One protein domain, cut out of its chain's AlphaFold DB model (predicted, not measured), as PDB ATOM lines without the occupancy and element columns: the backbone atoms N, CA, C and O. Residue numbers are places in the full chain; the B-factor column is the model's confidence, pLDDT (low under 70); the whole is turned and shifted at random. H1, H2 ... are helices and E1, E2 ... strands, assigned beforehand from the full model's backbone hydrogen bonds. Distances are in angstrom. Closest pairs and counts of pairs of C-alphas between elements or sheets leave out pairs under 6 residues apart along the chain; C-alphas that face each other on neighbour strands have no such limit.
ATOM      1  N   LEU A  55     271.542 150.831 237.577       62.56
ATOM      2  CA  LEU A  55     270.998 152.183 237.656       62.56
ATOM      3  C   LEU A  55     271.567 152.927 238.851       62.56
ATOM      4  O   LEU A  55     272.089 154.015 238.665       62.56
ATOM      5  N   TYR A  56     271.554 152.330 240.045       60.91
ATOM      6  CA  TYR A  56     272.037 152.961 241.277       60.91
ATOM      7  C   TYR A  56     273.491 153.452 241.163       60.91
ATOM      8  O   TYR A  56     273.842 154.518 241.669       60.91
ATOM      9  N   LEU A  57     274.342 152.715 240.442       62.00
ATOM     10  CA  LEU A  57     275.731 153.121 240.195       62.00
ATOM     11  C   LEU A  57     275.837 154.325 239.244       62.00
ATOM     12  O   LEU A  57     276.795 155.092 239.333       62.00
ATOM     13  N   LYS A  58     274.849 154.504 238.364       62.25
ATOM     14  CA  LYS A  58     274.787 155.534 237.321       62.25
ATOM     15  C   LYS A  58     274.018 156.786 237.707       62.25
ATOM     16  O   LYS A  58     274.372 157.862 237.239       62.25
ATOM     17  N   VAL A  59     273.017 156.685 238.584       64.25
ATOM     18  CA  VAL A  59     272.237 157.850 239.034       64.25
ATOM     19  C   VAL A  59     273.026 158.760 239.992       64.25
ATOM     20  O   VAL A  59     272.488 159.743 240.498       64.25
ATOM     21  N   LYS A  60     274.332 158.507 240.196       63.19
ATOM     22  CA  LYS A  60     275.299 159.443 240.802       63.19
ATOM     23  C   LYS A  60     275.558 160.654 239.887       63.19
ATOM     24  O   LYS A  60     276.691 160.949 239.520       63.19
ATOM     25  N   GLY A  61     274.487 161.337 239.498       65.12
ATOM     26  CA  GLY A  61     274.519 162.620 238.819       65.12
ATOM     27  C   GLY A  61     274.839 163.762 239.790       65.12
ATOM     28  O   GLY A  61     274.839 163.566 241.015       65.12
ATOM     29  N   PRO A  62     275.109 164.968 239.265       77.75
ATOM     30  CA  PRO A  62     275.323 166.153 240.086       77.75
ATOM     31  C   PRO A  62     274.146 166.379 241.043       77.75
ATOM     32  O   PRO A  62     272.998 166.047 240.742       77.75
ATOM     33  N   LYS A  63     274.430 166.943 242.216       84.75
ATOM     34  CA  LYS A  63     273.384 167.275 243.190       84.75
ATOM     35  C   LYS A  63     272.538 168.439 242.669       84.75
ATOM     36  O   LYS A  63     273.075 169.364 242.056       84.75
ATOM     37  N   VAL A  64     271.231 168.413 242.932       86.44
ATOM     38  CA  VAL A  64     270.359 169.582 242.712       86.44
ATOM     39  C   VAL A  64     270.836 170.785 243.541       86.44
ATOM     40  O   VAL A  64     271.496 170.627 244.577       86.44
ATOM     41  N   SER A  65     270.510 171.997 243.085       86.75
ATOM     42  CA  SER A  65     270.821 173.228 243.832       86.75
ATOM     43  C   SER A  65     269.993 173.332 245.120       86.75
ATOM     44  O   SER A  65     268.916 172.747 245.199       86.75
ATOM     45  N   ASP A  66     270.449 174.097 246.118       85.44
ATOM     46  CA  ASP A  66     269.744 174.206 247.411       85.44
ATOM     47  C   ASP A  66     268.320 174.769 247.261       85.44
ATOM     48  O   ASP A  66     267.371 174.212 247.806       85.44
ATOM     49  N   SER A  67     268.150 175.821 246.451       84.75
ATOM     50  CA  SER A  67     266.834 176.428 246.191       84.75
ATOM     51  C   SER A  67     265.875 175.474 245.473       84.75
ATOM     52  O   SER A  67     264.672 175.471 245.730       84.75
ATOM     53  N   GLU A  68     266.399 174.661 244.558       85.81
ATOM     54  CA  GLU A  68     265.622 173.637 243.865       85.81
ATOM     55  C   GLU A  68     265.255 172.488 244.812       85.81
ATOM     56  O   GLU A  68     264.105 172.051 244.815       85.81
ATOM     57  N   ASN A  69     266.191 172.059 245.664       87.44
ATOM     58  CA  ASN A  69     265.963 171.017 246.660       87.44
ATOM     59  C   ASN A  69     264.842 171.405 247.630       87.44
ATOM     60  O   ASN A  69     263.932 170.616 247.837       87.44
ATOM     61  N   GLU A  70     264.846 172.633 248.156       86.25
ATOM     62  CA  GLU A  70     263.815 173.106 249.091       86.25
ATOM     63  C   GLU A  70     262.400 173.065 248.477       86.25
ATOM     64  O   GLU A  70     261.424 172.709 249.141       86.25
ATOM     65  N   LYS A  71     262.273 173.398 247.184       85.00
ATOM     66  CA  LYS A  71     260.992 173.300 246.465       85.00
ATOM     67  C   LYS A  71     260.532 171.851 246.345       85.00
ATOM     68  O   LYS A  71     259.357 171.570 246.570       85.00
ATOM     69  N   LEU A  72     261.449 170.947 246.001       85.88
ATOM     70  CA  LEU A  72     261.154 169.520 245.883       85.88
ATOM     71  C   LEU A  72     260.794 168.915 247.242       85.88
ATOM     72  O   LEU A  72     259.806 168.197 247.325       85.88
ATOM     73  N   GLU A  73     261.505 169.267 248.313       86.12
ATOM     74  CA  GLU A  73     261.199 168.810 249.672       86.12
ATOM     75  C   GLU A  73     259.775 169.180 250.090       86.12
ATOM     76  O   GLU A  73     259.039 168.315 250.553       86.12
ATOM     77  N   LYS A  74     259.343 170.422 249.837       85.12
ATOM     78  CA  LYS A  74     257.962 170.851 250.116       85.12
ATOM     79  C   LYS A  74     256.933 170.052 249.321       85.12
ATOM     80  O   LYS A  74     255.851 169.774 249.827       85.12
ATOM     81  N   ILE A  75     257.226 169.699 248.069       83.12
ATOM     82  CA  ILE A  75     256.316 168.878 247.256       83.12
ATOM     83  C   ILE A  75     256.232 167.459 247.825       83.12
ATOM     84  O   ILE A  75     255.133 166.920 247.941       83.12
ATOM     85  N   LEU A  76     257.381 166.885 248.187       81.12
ATOM     86  CA  LEU A  76     257.500 165.517 248.682       81.12
ATOM     87  C   LEU A  76     256.915 165.345 250.090       81.12
ATOM     88  O   LEU A  76     256.305 164.319 250.362       81.12
ATOM     89  N   ASP A  77     257.028 166.348 250.958       82.12
ATOM     90  CA  ASP A  77     256.413 166.355 252.293       82.12
ATOM     91  C   ASP A  77     254.898 166.271 252.279       82.12
ATOM     92  O   ASP A  77     254.279 165.717 253.183       82.12
ATOM     93  N   ASN A  78     254.296 166.856 251.250       77.81
ATOM     94  CA  ASN A  78     252.855 166.883 251.095       77.81
ATOM     95  C   ASN A  78     252.322 165.603 250.426       77.81
ATOM     96  O   ASN A  78     251.147 165.554 250.059       77.81
ATOM     97  N   LEU A  79     253.166 164.581 250.232       71.81
ATOM     98  CA  LEU A  79     252.736 163.275 249.747       71.81
ATOM     99  C   LEU A  79     252.075 162.490 250.884       71.81
ATOM    100  O   LEU A  79     252.682 162.218 251.916       71.81
ATOM    101  N   THR A  80     250.823 162.100 250.669       56.00
ATOM    102  CA  THR A  80     250.099 161.152 251.523       56.00
ATOM    103  C   THR A  80     250.186 159.761 250.914       56.00
ATOM    104  O   THR A  80     250.164 159.652 249.691       56.00
ATOM    105  N   ASP A  81     250.280 158.732 251.757       50.72
ATOM    106  CA  ASP A  81     250.572 157.337 251.397       50.72
ATOM    107  C   ASP A  81     249.759 156.866 250.174       50.72
ATOM    108  O   ASP A  81     248.549 156.635 250.238       50.72
ATOM    109  N   ASP A  82     250.423 156.810 249.020       54.50
ATOM    110  CA  ASP A  82     249.788 156.655 247.716       54.50
ATOM    111  C   ASP A  82     250.123 155.274 247.152       54.50
ATOM    112  O   ASP A  82     251.269 154.987 246.804       54.50
ATOM    113  N   GLY A  83     249.100 154.428 247.002       52.78
ATOM    114  CA  GLY A  83     249.226 153.148 246.306       52.78
ATOM    115  C   GLY A  83     249.808 153.293 244.890       52.78
ATOM    116  O   GLY A  83     249.703 154.344 244.247       52.78
ATOM    117  N   TRP A  84     250.427 152.222 244.393       57.84
ATOM    118  CA  TRP A  84     251.141 152.217 243.114       57.84
ATOM    119  C   TRP A  84     250.373 151.522 241.988       57.84
ATOM    120  O   TRP A  84     249.619 150.571 242.190       57.84
ATOM    121  N   THR A  85     250.614 151.986 240.761       56.91
ATOM    122  CA  THR A  85     250.142 151.328 239.533       56.91
ATOM    123  C   THR A  85     251.317 150.783 238.729       56.91
ATOM    124  O   THR A  85     252.291 151.502 238.501       56.91
ATOM    125  N   VAL A  86     251.206 149.523 238.299       52.75
ATOM    126  CA  VAL A  86     252.244 148.786 237.566       52.75
ATOM    127  C   VAL A  86     252.127 149.029 236.068       52.75
ATOM    128  O   VAL A  86     251.057 148.851 235.481       52.75
ATOM    129  N   THR A  87     253.243 149.354 235.418       55.59
ATOM    130  CA  THR A  87     253.368 149.186 233.969       55.59
ATOM    131  C   THR A  87     254.675 148.473 233.640       55.59
ATOM    132  O   THR A  87     255.749 149.027 233.851       55.59
ATOM    133  N   SER A  88     254.581 147.265 233.077       50.34
ATOM    134  CA  SER A  88     255.750 146.482 232.652       50.34
ATOM    135  C   SER A  88     255.901 146.485 231.138       50.34
ATOM    136  O   SER A  88     255.135 145.814 230.445       50.34
ATOM    137  N   PRO A  89     256.895 147.211 230.604       46.69
ATOM    138  CA  PRO A  89     257.381 146.945 229.262       46.69
ATOM    139  C   PRO A  89     258.839 146.448 229.220       46.69
ATOM    140  O   PRO A  89     259.331 146.247 228.116       46.69
ATOM    141  N   MET A  90     259.550 146.289 230.353       51.62
ATOM    142  CA  MET A  90     261.011 146.038 230.382       51.62
ATOM    143  C   MET A  90     261.447 145.062 231.486       51.62
ATOM    144  O   MET A  90     260.642 144.684 232.327       51.62
ATOM    145  N   ASN A  91     262.745 144.715 231.526       60.06
ATOM    146  CA  ASN A  91     263.400 143.976 232.627       60.06
ATOM    147  C   ASN A  91     263.356 144.703 233.994       60.06
ATOM    148  O   ASN A  91     263.950 144.221 234.957       60.06
ATOM    149  N   TYR A  92     262.706 145.868 234.050       69.50
ATOM    150  CA  TYR A  92     262.451 146.675 235.235       69.50
ATOM    151  C   TYR A  92     260.961 146.990 235.315       69.50
ATOM    152  O   TYR A  92     260.331 147.303 234.297       69.50
ATOM    153  N   GLU A  93     260.425 146.970 236.528       77.62
ATOM    154  CA  GLU A  93     259.053 147.379 236.791       77.62
ATOM    155  C   GLU A  93     258.991 148.905 236.941       77.62
ATOM    156  O   GLU A  93     259.683 149.489 237.777       77.62
ATOM    157  N   LEU A  94     258.186 149.575 236.108       81.88
ATOM    158  CA  LEU A  94     257.954 151.013 236.228       81.88
ATOM    159  C   LEU A  94     256.649 151.240 236.991       81.88
ATOM    160  O   LEU A  94     255.550 151.083 236.439       81.88
ATOM    161  N   LEU A  95     256.798 151.611 238.258       84.75
ATOM    162  CA  LEU A  95     255.713 151.954 239.162       84.75
ATOM    163  C   LEU A  95     255.480 153.460 239.170       84.75
ATOM    164  O   LEU A  95     256.409 154.258 239.076       84.75
ATOM    165  N   PHE A  96     254.222 153.845 239.337       85.38
ATOM    166  CA  PHE A  96     253.830 155.236 239.540       85.38
ATOM    167  C   PHE A  96     252.995 155.340 240.807       85.38
ATOM    168  O   PHE A  96     252.046 154.565 240.958       85.38
ATOM    169  N   THR A  97     253.274 156.342 241.642       85.69
ATOM    170  CA  THR A  97     252.314 156.802 242.658       85.69
ATOM    171  C   THR A  97     250.997 157.199 241.987       85.69
ATOM    172  O   THR A  97     250.957 157.521 240.792       85.69
ATOM    173  N   ASN A  98     249.892 157.230 242.731       80.75
ATOM    174  CA  ASN A  98     248.598 157.667 242.197       80.75
ATOM    175  C   ASN A  98     248.667 159.042 241.519       80.75
ATOM    176  O   ASN A  98     248.097 159.238 240.440       80.75
ATOM    177  N   ARG A  99     249.375 159.994 242.132       84.62
ATOM    178  CA  ARG A  99     249.590 161.336 241.587       84.62
ATOM    179  C   ARG A  99     250.381 161.304 240.283       84.62
ATOM    180  O   ARG A  99     249.894 161.825 239.273       84.62
ATOM    181  N   ALA A 100     251.538 160.640 240.273       88.38
ATOM    182  CA  ALA A 100     252.344 160.493 239.067       88.38
ATOM    183  C   ALA A 100     251.556 159.773 237.962       88.38
ATOM    184  O   ALA A 100     251.603 160.181 236.807       88.38
ATOM    185  N   SER A 101     250.749 158.769 238.310       88.44
ATOM    186  CA  SER A 101     249.879 158.033 237.386       88.44
ATOM    187  C   SER A 101     248.788 158.930 236.789       88.44
ATOM    188  O   SER A 101     248.580 158.932 235.573       88.44
ATOM    189  N   LYS A 102     248.115 159.753 237.609       88.50
ATOM    190  CA  LYS A 102     247.126 160.746 237.146       88.50
ATOM    191  C   LYS A 102     247.759 161.748 236.181       88.50
ATOM    192  O   LYS A 102     247.214 161.970 235.099       88.50
ATOM    193  N   LYS A 103     248.928 162.296 236.528       91.25
ATOM    194  CA  LYS A 103     249.662 163.220 235.654       91.25
ATOM    195  C   LYS A 103     250.124 162.527 234.372       91.25
ATOM    196  O   LYS A 103     249.881 163.025 233.280       91.25
ATOM    197  N   MET A 104     250.690 161.327 234.470       90.31
ATOM    198  CA  MET A 104     251.102 160.524 233.317       90.31
ATOM    199  C   MET A 104     249.931 160.277 232.365       90.31
ATOM    200  O   MET A 104     250.108 160.351 231.153       90.31
ATOM    201  N   LYS A 105     248.718 160.028 232.880       89.69
ATOM    202  CA  LYS A 105     247.502 159.841 232.072       89.69
ATOM    203  C   LYS A 105     247.044 161.121 231.372       89.69
ATOM    204  O   LYS A 105     246.602 161.014 230.226       89.69
ATOM    205  N   SER A 106     247.175 162.293 231.995       92.44
ATOM    206  CA  SER A 106     246.761 163.568 231.389       92.44
ATOM    207  C   SER A 106     247.730 164.085 230.321       92.44
ATOM    208  O   SER A 106     247.322 164.852 229.451       92.44
ATOM    209  N   LEU A 107     248.988 163.630 230.323       90.88
ATOM    210  CA  LEU A 107     249.988 164.080 229.355       90.88
ATOM    211  C   LEU A 107     249.655 163.702 227.893       90.88
ATOM    212  O   LEU A 107     249.115 162.618 227.622       90.88
ATOM    213  N   PRO A 108     250.060 164.531 226.909       93.44
ATOM    214  CA  PRO A 108     249.979 164.176 225.498       93.44
ATOM    215  C   PRO A 108     250.765 162.899 225.170       93.44
ATOM    216  O   PRO A 108     251.776 162.573 225.799       93.44
ATOM    217  N   ARG A 109     250.344 162.184 224.117       91.62
ATOM    218  CA  ARG A 109     250.977 160.919 223.687       91.62
ATOM    219  C   ARG A 109     252.487 161.056 223.452       91.62
ATOM    220  O   ARG A 109     253.231 160.130 223.767       91.62
ATOM    221  N   GLY A 110     252.932 162.203 222.931       90.94
ATOM    222  CA  GLY A 110     254.349 162.501 222.713       90.94
ATOM    223  C   GLY A 110     255.167 162.490 224.006       90.94
ATOM    224  O   GLY A 110     256.190 161.812 224.067       90.94
ATOM    225  N   TYR A 111     254.681 163.154 225.056       91.00
ATOM    226  CA  TYR A 111     255.331 163.183 226.370       91.00
ATOM    227  C   TYR A 111     255.374 161.803 227.019       91.00
ATOM    228  O   TYR A 111     256.438 161.355 227.431       91.00
ATOM    229  N   LYS A 112     254.252 161.070 227.000       90.31
ATOM    230  CA  LYS A 112     254.190 159.682 227.495       90.31
ATOM    231  C   LYS A 112     255.252 158.794 226.842       90.31
ATOM    232  O   LYS A 112     255.909 158.014 227.524       90.31
ATOM    233  N   LYS A 113     255.423 158.909 225.517       89.25
ATOM    234  CA  LYS A 113     256.439 158.156 224.766       89.25
ATOM    235  C   LYS A 113     257.857 158.576 225.162       89.25
ATOM    236  O   LYS A 113     258.691 157.708 225.382       89.25
ATOM    237  N   ARG A 114     258.123 159.880 225.287       89.25
ATOM    238  CA  ARG A 114     259.439 160.405 225.692       89.25
ATOM    239  C   ARG A 114     259.838 159.953 227.092       89.25
ATOM    240  O   ARG A 114     260.956 159.497 227.264       89.25
ATOM    241  N   ILE A 115     258.912 159.991 228.049       90.12
ATOM    242  CA  ILE A 115     259.135 159.505 229.417       90.12
ATOM    243  C   ILE A 115     259.495 158.015 229.411       90.12
ATOM    244  O   ILE A 115     260.491 157.615 230.007       90.12
ATOM    245  N   LYS A 116     258.727 157.188 228.687       87.38
ATOM    246  CA  LYS A 116     259.031 155.754 228.555       87.38
ATOM    247  C   LYS A 116     260.403 155.508 227.926       87.38
ATOM    248  O   LYS A 116     261.130 154.638 228.389       87.38
ATOM    249  N   ASN A 117     260.767 156.284 226.905       86.19
ATOM    250  CA  ASN A 117     262.081 156.188 226.275       86.19
ATOM    251  C   ASN A 117     263.208 156.608 227.228       86.19
ATOM    252  O   ASN A 117     264.228 155.937 227.257       86.19
ATOM    253  N   ALA A 118     263.017 157.660 228.027       87.12
ATOM    254  CA  ALA A 118     264.006 158.096 229.008       87.12
ATOM    255  C   ALA A 118     264.276 157.002 230.052       87.12
ATOM    256  O   ALA A 118     265.428 156.677 230.316       87.12
ATOM    257  N   PHE A 119     263.234 156.353 230.584       86.00
ATOM    258  CA  PHE A 119     263.425 155.218 231.494       86.00
ATOM    259  C   PHE A 119     264.006 153.981 230.795       86.00
ATOM    260  O   PHE A 119     264.811 153.273 231.391       86.00
ATOM    261  N   SER A 120     263.667 153.744 229.524       80.94
ATOM    262  CA  SER A 120     264.301 152.691 228.721       80.94
ATOM    263  C   SER A 120     265.795 152.915 228.547       80.94
ATOM    264  O   SER A 120     266.568 151.970 228.685       80.94
ATOM    265  N   GLU A 121     266.195 154.141 228.212       79.81
ATOM    266  CA  GLU A 121     267.595 154.532 228.074       79.81
ATOM    267  C   GLU A 121     268.293 154.383 229.421       79.81
ATOM    268  O   GLU A 121     269.318 153.715 229.498       79.81
ATOM    269  N   LEU A 122     267.677 154.885 230.496       79.31
ATOM    270  CA  LEU A 122     268.186 154.737 231.853       79.31
ATOM    271  C   LEU A 122     268.505 153.262 232.157       79.31
ATOM    272  O   LEU A 122     269.655 152.953 232.463       79.31
ATOM    273  N   VAL A 123     267.540 152.354 231.959       75.75
ATOM    274  CA  VAL A 123     267.661 150.900 232.215       75.75
ATOM    275  C   VAL A 123     268.669 150.200 231.303       75.75
ATOM    276  O   VAL A 123     269.430 149.353 231.762       75.75
ATOM    277  N   SER A 124     268.688 150.532 230.013       69.25
ATOM    278  CA  SER A 124     269.510 149.816 229.022       69.25
ATOM    279  C   SER A 124     270.981 150.241 229.052       69.25
ATOM    280  O   SER A 124     271.830 149.601 228.438       69.25
ATOM    281  N   SER A 125     271.295 151.330 229.752       59.62
ATOM    282  CA  SER A 125     272.545 152.055 229.556       59.62
ATOM    283  C   SER A 125     273.758 151.553 230.335       59.62
ATOM    284  O   SER A 125     274.756 152.250 230.260       59.62
ATOM    285  N   TYR A 126     273.775 150.440 231.088       55.09
ATOM    286  CA  TYR A 126     274.916 150.170 232.002       55.09
ATOM    287  C   TYR A 126     276.317 150.292 231.345       55.09
ATOM    288  O   TYR A 126     277.252 150.754 231.997       55.09
ATOM    289  N   LYS A 127     276.440 150.013 230.040       52.94
ATOM    290  CA  LYS A 127     277.696 150.125 229.273       52.94
ATOM    291  C   LYS A 127     277.883 151.433 228.473       52.94
ATOM    292  O   LYS A 127     278.967 151.649 227.944       52.94
ATOM    293  N   GLU A 128     276.883 152.313 228.401       61.19
ATOM    294  CA  GLU A 128     276.891 153.536 227.574       61.19
ATOM    295  C   GLU A 128     276.725 154.820 228.404       61.19
ATOM    296  O   GLU A 128     276.195 154.805 229.513       61.19
ATOM    297  N   GLU A 129     277.176 155.960 227.883       61.97
ATOM    298  CA  GLU A 129     276.967 157.264 228.521       61.97
ATOM    299  C   GLU A 129     275.471 157.629 228.521       61.97
ATOM    300  O   GLU A 129     274.819 157.596 227.478       61.97
ATOM    301  N   ILE A 130     274.914 157.974 229.689       66.75
ATOM    302  CA  ILE A 130     273.524 158.444 229.795       66.75
ATOM    303  C   ILE A 130     273.483 159.905 229.358       66.75
ATOM    304  O   ILE A 130     274.151 160.740 229.963       66.75
ATOM    305  N   LYS A 131     272.657 160.230 228.358       74.69
ATOM    306  CA  LYS A 131     272.477 161.616 227.884       74.69
ATOM    307  C   LYS A 131     271.343 162.354 228.596       74.69
ATOM    308  O   LYS A 131     270.987 163.469 228.219       74.69
ATOM    309  N   LEU A 132     270.756 161.721 229.604       79.69
ATOM    310  CA  LEU A 132     269.654 162.256 230.389       79.69
ATOM    311  C   LEU A 132     270.191 163.213 231.461       79.69
ATOM    312  O   LEU A 132     271.132 162.878 232.181       79.69
ATOM    313  N   ASP A 133     269.563 164.383 231.596       87.31
ATOM    314  CA  ASP A 133     269.857 165.335 232.675       87.31
ATOM    315  C   ASP A 133     269.268 164.806 233.987       87.31
ATOM    316  O   ASP A 133     268.091 165.014 234.301       87.31
ATOM    317  N   ILE A 134     270.095 164.046 234.701       88.06
ATOM    318  CA  ILE A 134     269.762 163.391 235.959       88.06
ATOM    319  C   ILE A 134     270.508 164.070 237.103       88.06
ATOM    320  O   ILE A 134     271.728 164.244 237.053       88.06
ATOM    321  N   LYS A 135     269.778 164.380 238.174       89.06
ATOM    322  CA  LYS A 135     270.319 164.991 239.388       89.06
ATOM    323  C   LYS A 135     269.890 164.229 240.634       89.06
ATOM    324  O   LYS A 135     268.757 163.758 240.716       89.06
ATOM    325  N   SER A 136     270.787 164.139 241.610       88.44
ATOM    326  CA  SER A 136     270.490 163.565 242.929       88.44
ATOM    327  C   SER A 136     269.868 164.615 243.850       88.44
ATOM    328  O   SER A 136     270.334 165.760 243.891       88.44
ATOM    329  N   LEU A 137     268.813 164.232 244.575       88.38
ATOM    330  CA  LEU A 137     268.238 165.056 245.641       88.38
ATOM    331  C   LEU A 137     269.156 165.039 246.877       88.38
ATOM    332  O   LEU A 137     270.153 164.315 246.934       88.38
ATOM    333  N   ARG A 138     268.879 165.913 247.848       85.75
ATOM    334  CA  ARG A 138     269.699 166.086 249.056       85.75
ATOM    335  C   ARG A 138     268.866 165.884 250.321       85.75
ATOM    336  O   ARG A 138     267.639 165.843 250.281       85.75
ATOM    337  N   GLY A 139     269.559 165.771 251.454       84.25
ATOM    338  CA  GLY A 139     268.925 165.611 252.761       84.25
ATOM    339  C   GLY A 139     268.240 164.254 252.886       84.25
ATOM    340  O   GLY A 139     268.762 163.244 252.427       84.25
ATOM    341  N   ARG A 140     267.047 164.229 253.480       82.56
ATOM    342  CA  ARG A 140     266.271 162.994 253.704       82.56
ATOM    343  C   ARG A 140     265.777 162.295 252.427       82.56
ATOM    344  O   ARG A 140     265.224 161.208 252.527       82.56
ATOM    345  N   TYR A 141     265.939 162.915 251.256       85.06
ATOM    346  CA  TYR A 141     265.579 162.342 249.955       85.06
ATOM    347  C   TYR A 141     266.819 162.010 249.107       85.06
ATOM    348  O   TYR A 141     266.739 162.003 247.885       85.06
ATOM    349  N   GLU A 142     267.980 161.761 249.721       82.62
ATOM    350  CA  GLU A 142     269.240 161.509 248.998       82.62
ATOM    351  C   GLU A 142     269.235 160.272 248.081       82.62
ATOM    352  O   GLU A 142     269.994 160.225 247.113       82.62
ATOM    353  N   ASP A 143     268.349 159.307 248.338       81.38
ATOM    354  CA  ASP A 143     268.124 158.138 247.477       81.38
ATOM    355  C   ASP A 143     267.104 158.402 246.347       81.38
ATOM    356  O   ASP A 143     266.769 157.498 245.577       81.38
ATOM    357  N   MET A 144     266.592 159.632 246.233       87.81
ATOM    358  CA  MET A 144     265.709 160.057 245.151       87.81
ATOM    359  C   MET A 144     266.451 160.877 244.101       87.81
ATOM    360  O   MET A 144     267.438 161.577 244.355       87.81
ATOM    361  N   TYR A 145     265.912 160.830 242.891       89.88
ATOM    362  CA  TYR A 145     266.512 161.426 241.716       89.88
ATOM    363  C   TYR A 145     265.492 162.244 240.943       89.88
ATOM    364  O   TYR A 145     264.303 161.922 240.895       89.88
ATOM    365  N   LYS A 146     265.989 163.291 240.295       91.31
ATOM    366  CA  LYS A 146     265.265 164.065 239.299       91.31
ATOM    367  C   LYS A 146     265.826 163.736 237.924       91.31
ATOM    368  O   LYS A 146     267.039 163.747 237.747       91.31
ATOM    369  N   ILE A 147     264.954 163.520 236.948       91.19
ATOM    370  CA  ILE A 147     265.312 163.492 235.528       91.19
ATOM    371  C   ILE A 147     264.492 164.533 234.769       91.19
ATOM    372  O   ILE A 147     263.267 164.574 234.895       91.19
ATOM    373  N   ARG A 148     265.163 165.354 233.960       90.75
ATOM    374  CA  ARG A 148     264.500 166.292 233.051       90.75
ATOM    375  C   ARG A 148     264.254 165.634 231.694       90.75
ATOM    376  O   ARG A 148     265.176 165.175 231.025       90.75
ATOM    377  N   VAL A 149     262.991 165.619 231.271       89.62
ATOM    378  CA  VAL A 149     262.553 165.174 229.944       89.62
ATOM    379  C   VAL A 149     261.830 166.338 229.276       89.62
ATOM    380  O   VAL A 149     260.659 166.590 229.548       89.62
ATOM    381  N   ASN A 150     262.534 167.035 228.380       87.12
ATOM    382  CA  ASN A 150     262.114 168.327 227.829       87.12
ATOM    383  C   ASN A 150     261.865 169.366 228.950       87.12
ATOM    384  O   ASN A 150     262.785 169.724 229.676       87.12
ATOM    385  N   ASP A 151     260.628 169.836 229.074       88.94
ATOM    386  CA  ASP A 151     260.097 170.817 230.024       88.94
ATOM    387  C   ASP A 151     259.421 170.164 231.246       88.94
ATOM    388  O   ASP A 151     258.783 170.838 232.049       88.94
ATOM    389  N   ILE A 152     259.558 168.845 231.409       91.56
ATOM    390  CA  ILE A 152     258.984 168.096 232.530       91.56
ATOM    391  C   ILE A 152     260.106 167.530 233.398       91.56
ATOM    392  O   ILE A 152     261.053 166.927 232.893       91.56
ATOM    393  N   ASP A 153     259.973 167.690 234.711       92.81
ATOM    394  CA  ASP A 153     260.760 166.962 235.701       92.81
ATOM    395  C   ASP A 153     260.019 165.730 236.188       92.81
ATOM    396  O   ASP A 153     258.849 165.791 236.563       92.81
ATOM    397  N   LEU A 154     260.724 164.608 236.241       93.38
ATOM    398  CA  LEU A 154     260.250 163.420 236.926       93.38
ATOM    399  C   LEU A 154     261.088 163.209 238.174       93.38
ATOM    400  O   LEU A 154     262.317 163.190 238.093       93.38
ATOM    401  N   ILE A 155     260.413 163.018 239.302       92.62
ATOM    402  CA  ILE A 155     261.043 162.604 240.552       92.62
ATOM    403  C   ILE A 155     260.817 161.111 240.702       92.62
ATOM    404  O   ILE A 155     259.685 160.638 240.590       92.62
ATOM    405  N   PHE A 156     261.886 160.359 240.920       90.50
ATOM    406  CA  PHE A 156     261.815 158.912 241.013       90.50
ATOM    407  C   PHE A 156     262.843 158.352 241.993       90.50
ATOM    408  O   PHE A 156     263.868 158.963 242.282       90.50
ATOM    409  N   PHE A 157     262.552 157.154 242.474       86.31
ATOM    410  CA  PHE A 157     263.450 156.305 243.239       86.31
ATOM    411  C   PHE A 157     263.688 155.013 242.452       86.31
ATOM    412  O   PHE A 157     262.829 154.579 241.679       86.31
ATOM    413  N   THR A 158     264.844 154.384 242.643       80.44
ATOM    414  CA  THR A 158     265.126 153.057 242.083       80.44
ATOM    415  C   THR A 158     265.376 152.063 243.212       80.44
ATOM    416  O   THR A 158     266.339 152.238 243.959       80.44
ATOM    417  N   SER A 159     264.568 151.004 243.303       72.81
ATOM    418  CA  SER A 159     264.836 149.903 244.235       72.81
ATOM    419  C   SER A 159     266.083 149.149 243.792       72.81
ATOM    420  O   SER A 159     266.243 148.820 242.609       72.81
ATOM    421  N   ARG A 160     266.990 148.909 244.741       60.75
ATOM    422  CA  ARG A 160     268.224 148.150 244.503       60.75
ATOM    423  C   ARG A 160     267.939 146.656 244.338       60.75
ATOM    424  O   ARG A 160     268.630 146.021 243.553       60.75
ATOM    425  N   GLU A 161     266.917 146.143 245.020       63.19
ATOM    426  CA  GLU A 161     266.601 144.711 245.099       63.19
ATOM    427  C   GLU A 161     265.545 144.294 244.063       63.19
ATOM    428  O   GLU A 161     265.705 143.284 243.383       63.19
ATOM    429  N   ASP A 162     264.517 145.121 243.848       67.88
ATOM    430  CA  ASP A 162     263.325 144.699 243.089       67.88
ATOM    431  C   ASP A 162     263.393 144.993 241.585       67.88
ATOM    432  O   ASP A 162     262.446 144.721 240.852       67.88
ATOM    433  N   ARG A 163     264.490 145.597 241.103       72.94
ATOM    434  CA  ARG A 163     264.583 146.159 239.737       72.94
ATOM    435  C   ARG A 163     263.374 147.041 239.406       72.94
ATOM    436  O   ARG A 163     262.820 147.015 238.308       72.94
ATOM    437  N   THR A 164     263.001 147.873 240.367       78.12
ATOM    438  CA  THR A 164     261.836 148.745 240.263       78.12
ATOM    439  C   THR A 164     262.270 150.191 240.147       78.12
ATOM    440  O   THR A 164     263.135 150.659 240.886       78.12
ATOM    441  N   ILE A 165     261.648 150.920 239.227       85.44
ATOM    442  CA  ILE A 165     261.689 152.378 239.180       85.44
ATOM    443  C   ILE A 165     260.333 152.868 239.670       85.44
ATOM    444  O   ILE A 165     259.315 152.631 239.023       85.44
ATOM    445  N   LEU A 166     260.317 153.564 240.802       87.19
ATOM    446  CA  LEU A 166     259.119 154.191 241.338       87.19
ATOM    447  C   LEU A 166     259.134 155.679 240.998       87.19
ATOM    448  O   LEU A 166     259.913 156.447 241.556       87.19
ATOM    449  N   VAL A 167     258.254 156.087 240.090       90.69
ATOM    450  CA  VAL A 167     258.012 157.492 239.762       90.69
ATOM    451  C   VAL A 167     257.103 158.091 240.830       90.69
ATOM    452  O   VAL A 167     255.928 157.730 240.948       90.69
ATOM    453  N   ILE A 168     257.674 159.012 241.599       89.81
ATOM    454  CA  ILE A 168     257.043 159.679 242.734       89.81
ATOM    455  C   ILE A 168     256.154 160.825 242.262       89.81
ATOM    456  O   ILE A 168     255.002 160.922 242.683       89.81
ATOM    457  N   ASP A 169     256.658 161.667 241.358       90.44
ATOM    458  CA  ASP A 169     255.891 162.781 240.806       90.44
ATOM    459  C   ASP A 169     256.360 163.160 239.397       90.44
ATOM    460  O   ASP A 169     257.479 162.850 238.978       90.44
ATOM    461  N   ILE A 170     255.478 163.841 238.667       91.94
ATOM    462  CA  ILE A 170     255.738 164.391 237.338       91.94
ATOM    463  C   ILE A 170     255.374 165.878 237.379       91.94
ATOM    464  O   ILE A 170     254.201 166.259 237.369       91.94
ATOM    465  N   LEU A 171     256.392 166.725 237.417       90.06
ATOM    466  CA  LEU A 171     256.266 168.172 237.487       90.06
ATOM    467  C   LEU A 171     256.401 168.730 236.073       90.06
ATOM    468  O   LEU A 171     257.451 168.613 235.449       90.06
ATOM    469  N   SER A 172     255.328 169.308 235.553       82.44
ATOM    470  CA  SER A 172     255.419 170.197 234.396       82.44
ATOM    471  C   SER A 172     255.315 171.616 234.927       82.44
ATOM    472  O   SER A 172     254.503 171.835 235.835       82.44
ATOM    473  N   ASP A 173     256.101 172.531 234.367       63.38
ATOM    474  CA  ASP A 173     255.846 173.964 234.536       63.38
ATOM    475  C   ASP A 173     254.419 174.336 234.070       63.38
ATOM    476  O   ASP A 173     253.806 173.555 233.288       63.38
TER     477      ASP A 173
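Overview. This is residues 55 to 173 of the 173 residues of an uncharacterized protein of Thermotogae bacterium (UniProt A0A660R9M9). A strongly twisted sheet of six strands runs through the domain like a wall, with E5 and E6 nearest its middle, and the long helix H4 packs over one face. H3 sits beside the strands, next to E6, while H2 and the tiny H1 only graze the sheet. The printed part has 119 residues with four named helices and six named strands, along the chain H1 H2 E1 E2 H3 H4 E3 E4 E5 E6; the mixed sheet has the order E1 E2 E6 E5 E4 E3, and the class is mixed, helices and strands. It is compact, with a radius of gyration of the C-alphas of 13.4 A, and rounded, spanning 32 by 30 by 29 A.

Along the chain. Find C-alpha 55 at (270.998, 152.183, 237.656), where H1, residues 55 to 58, begins. H2 takes residues 66 to 77 and measures 16.2 A. Next come E1, residues 84 to 87, E2, residues 93 to 97, and H3, residues 98 to 106, 12.5 A long. H4 starts at C-alpha 109, (250.977, 160.919, 223.687), and runs 22.3 A to residue 124. Then read E3, residues 133 to 136, E4, residues 144 to 149, 16.4 A, and E5, residues 152 to 158, 18.8 A. E6, residues 164 to 172, runs 23.1 A to C-alpha 172 at (255.419, 170.197, 234.396) and bends by 51 degrees at residue 168.

Arrangement. Start with E3 E4 E5 E6, a meander, each strand the antiparallel neighbour of the one before. Look at N 135 and O 146, 2.8 A, between E3 and E4; N 154 and O 147, 2.9 A, between E4 and E5; and N 171 and O 153, 2.8 A, between E5 and E6. E2 is parallel to E6, with N 167 and O 95 at 2.8 A, and forms a hairpin with the edge strand E1, where N 85 and O 96 are 3.0 A apart. H3 stands at the sheet's level, its height 0.5 A; its closest C-alphas to E6 are Ala 100 and Asp 169, 4.6 A. H4 on one face makes two layers, helix and sheet; its closest C-alphas to E4 are Ile 115 and Val 149, 6.6 A. H2 is near E6 but apart from H3 and H4. H1 is only just on the sheet, with 5 pairs of C-alphas within 10 A. In H2, H3 and H4 every O i to N i+4 pair is within hydrogen-bond range; H1 is too short for one.

Size, cuts and confidence. The C-alphas farthest apart, of Thr 80 and Lys 127, are 37.1 A apart. The printed part has no cut and no long link. Its mean pLDDT is 79.0, with residues 55 to 61, 80 to 92, 124 to 130, 160 to 162 and 173 under 70.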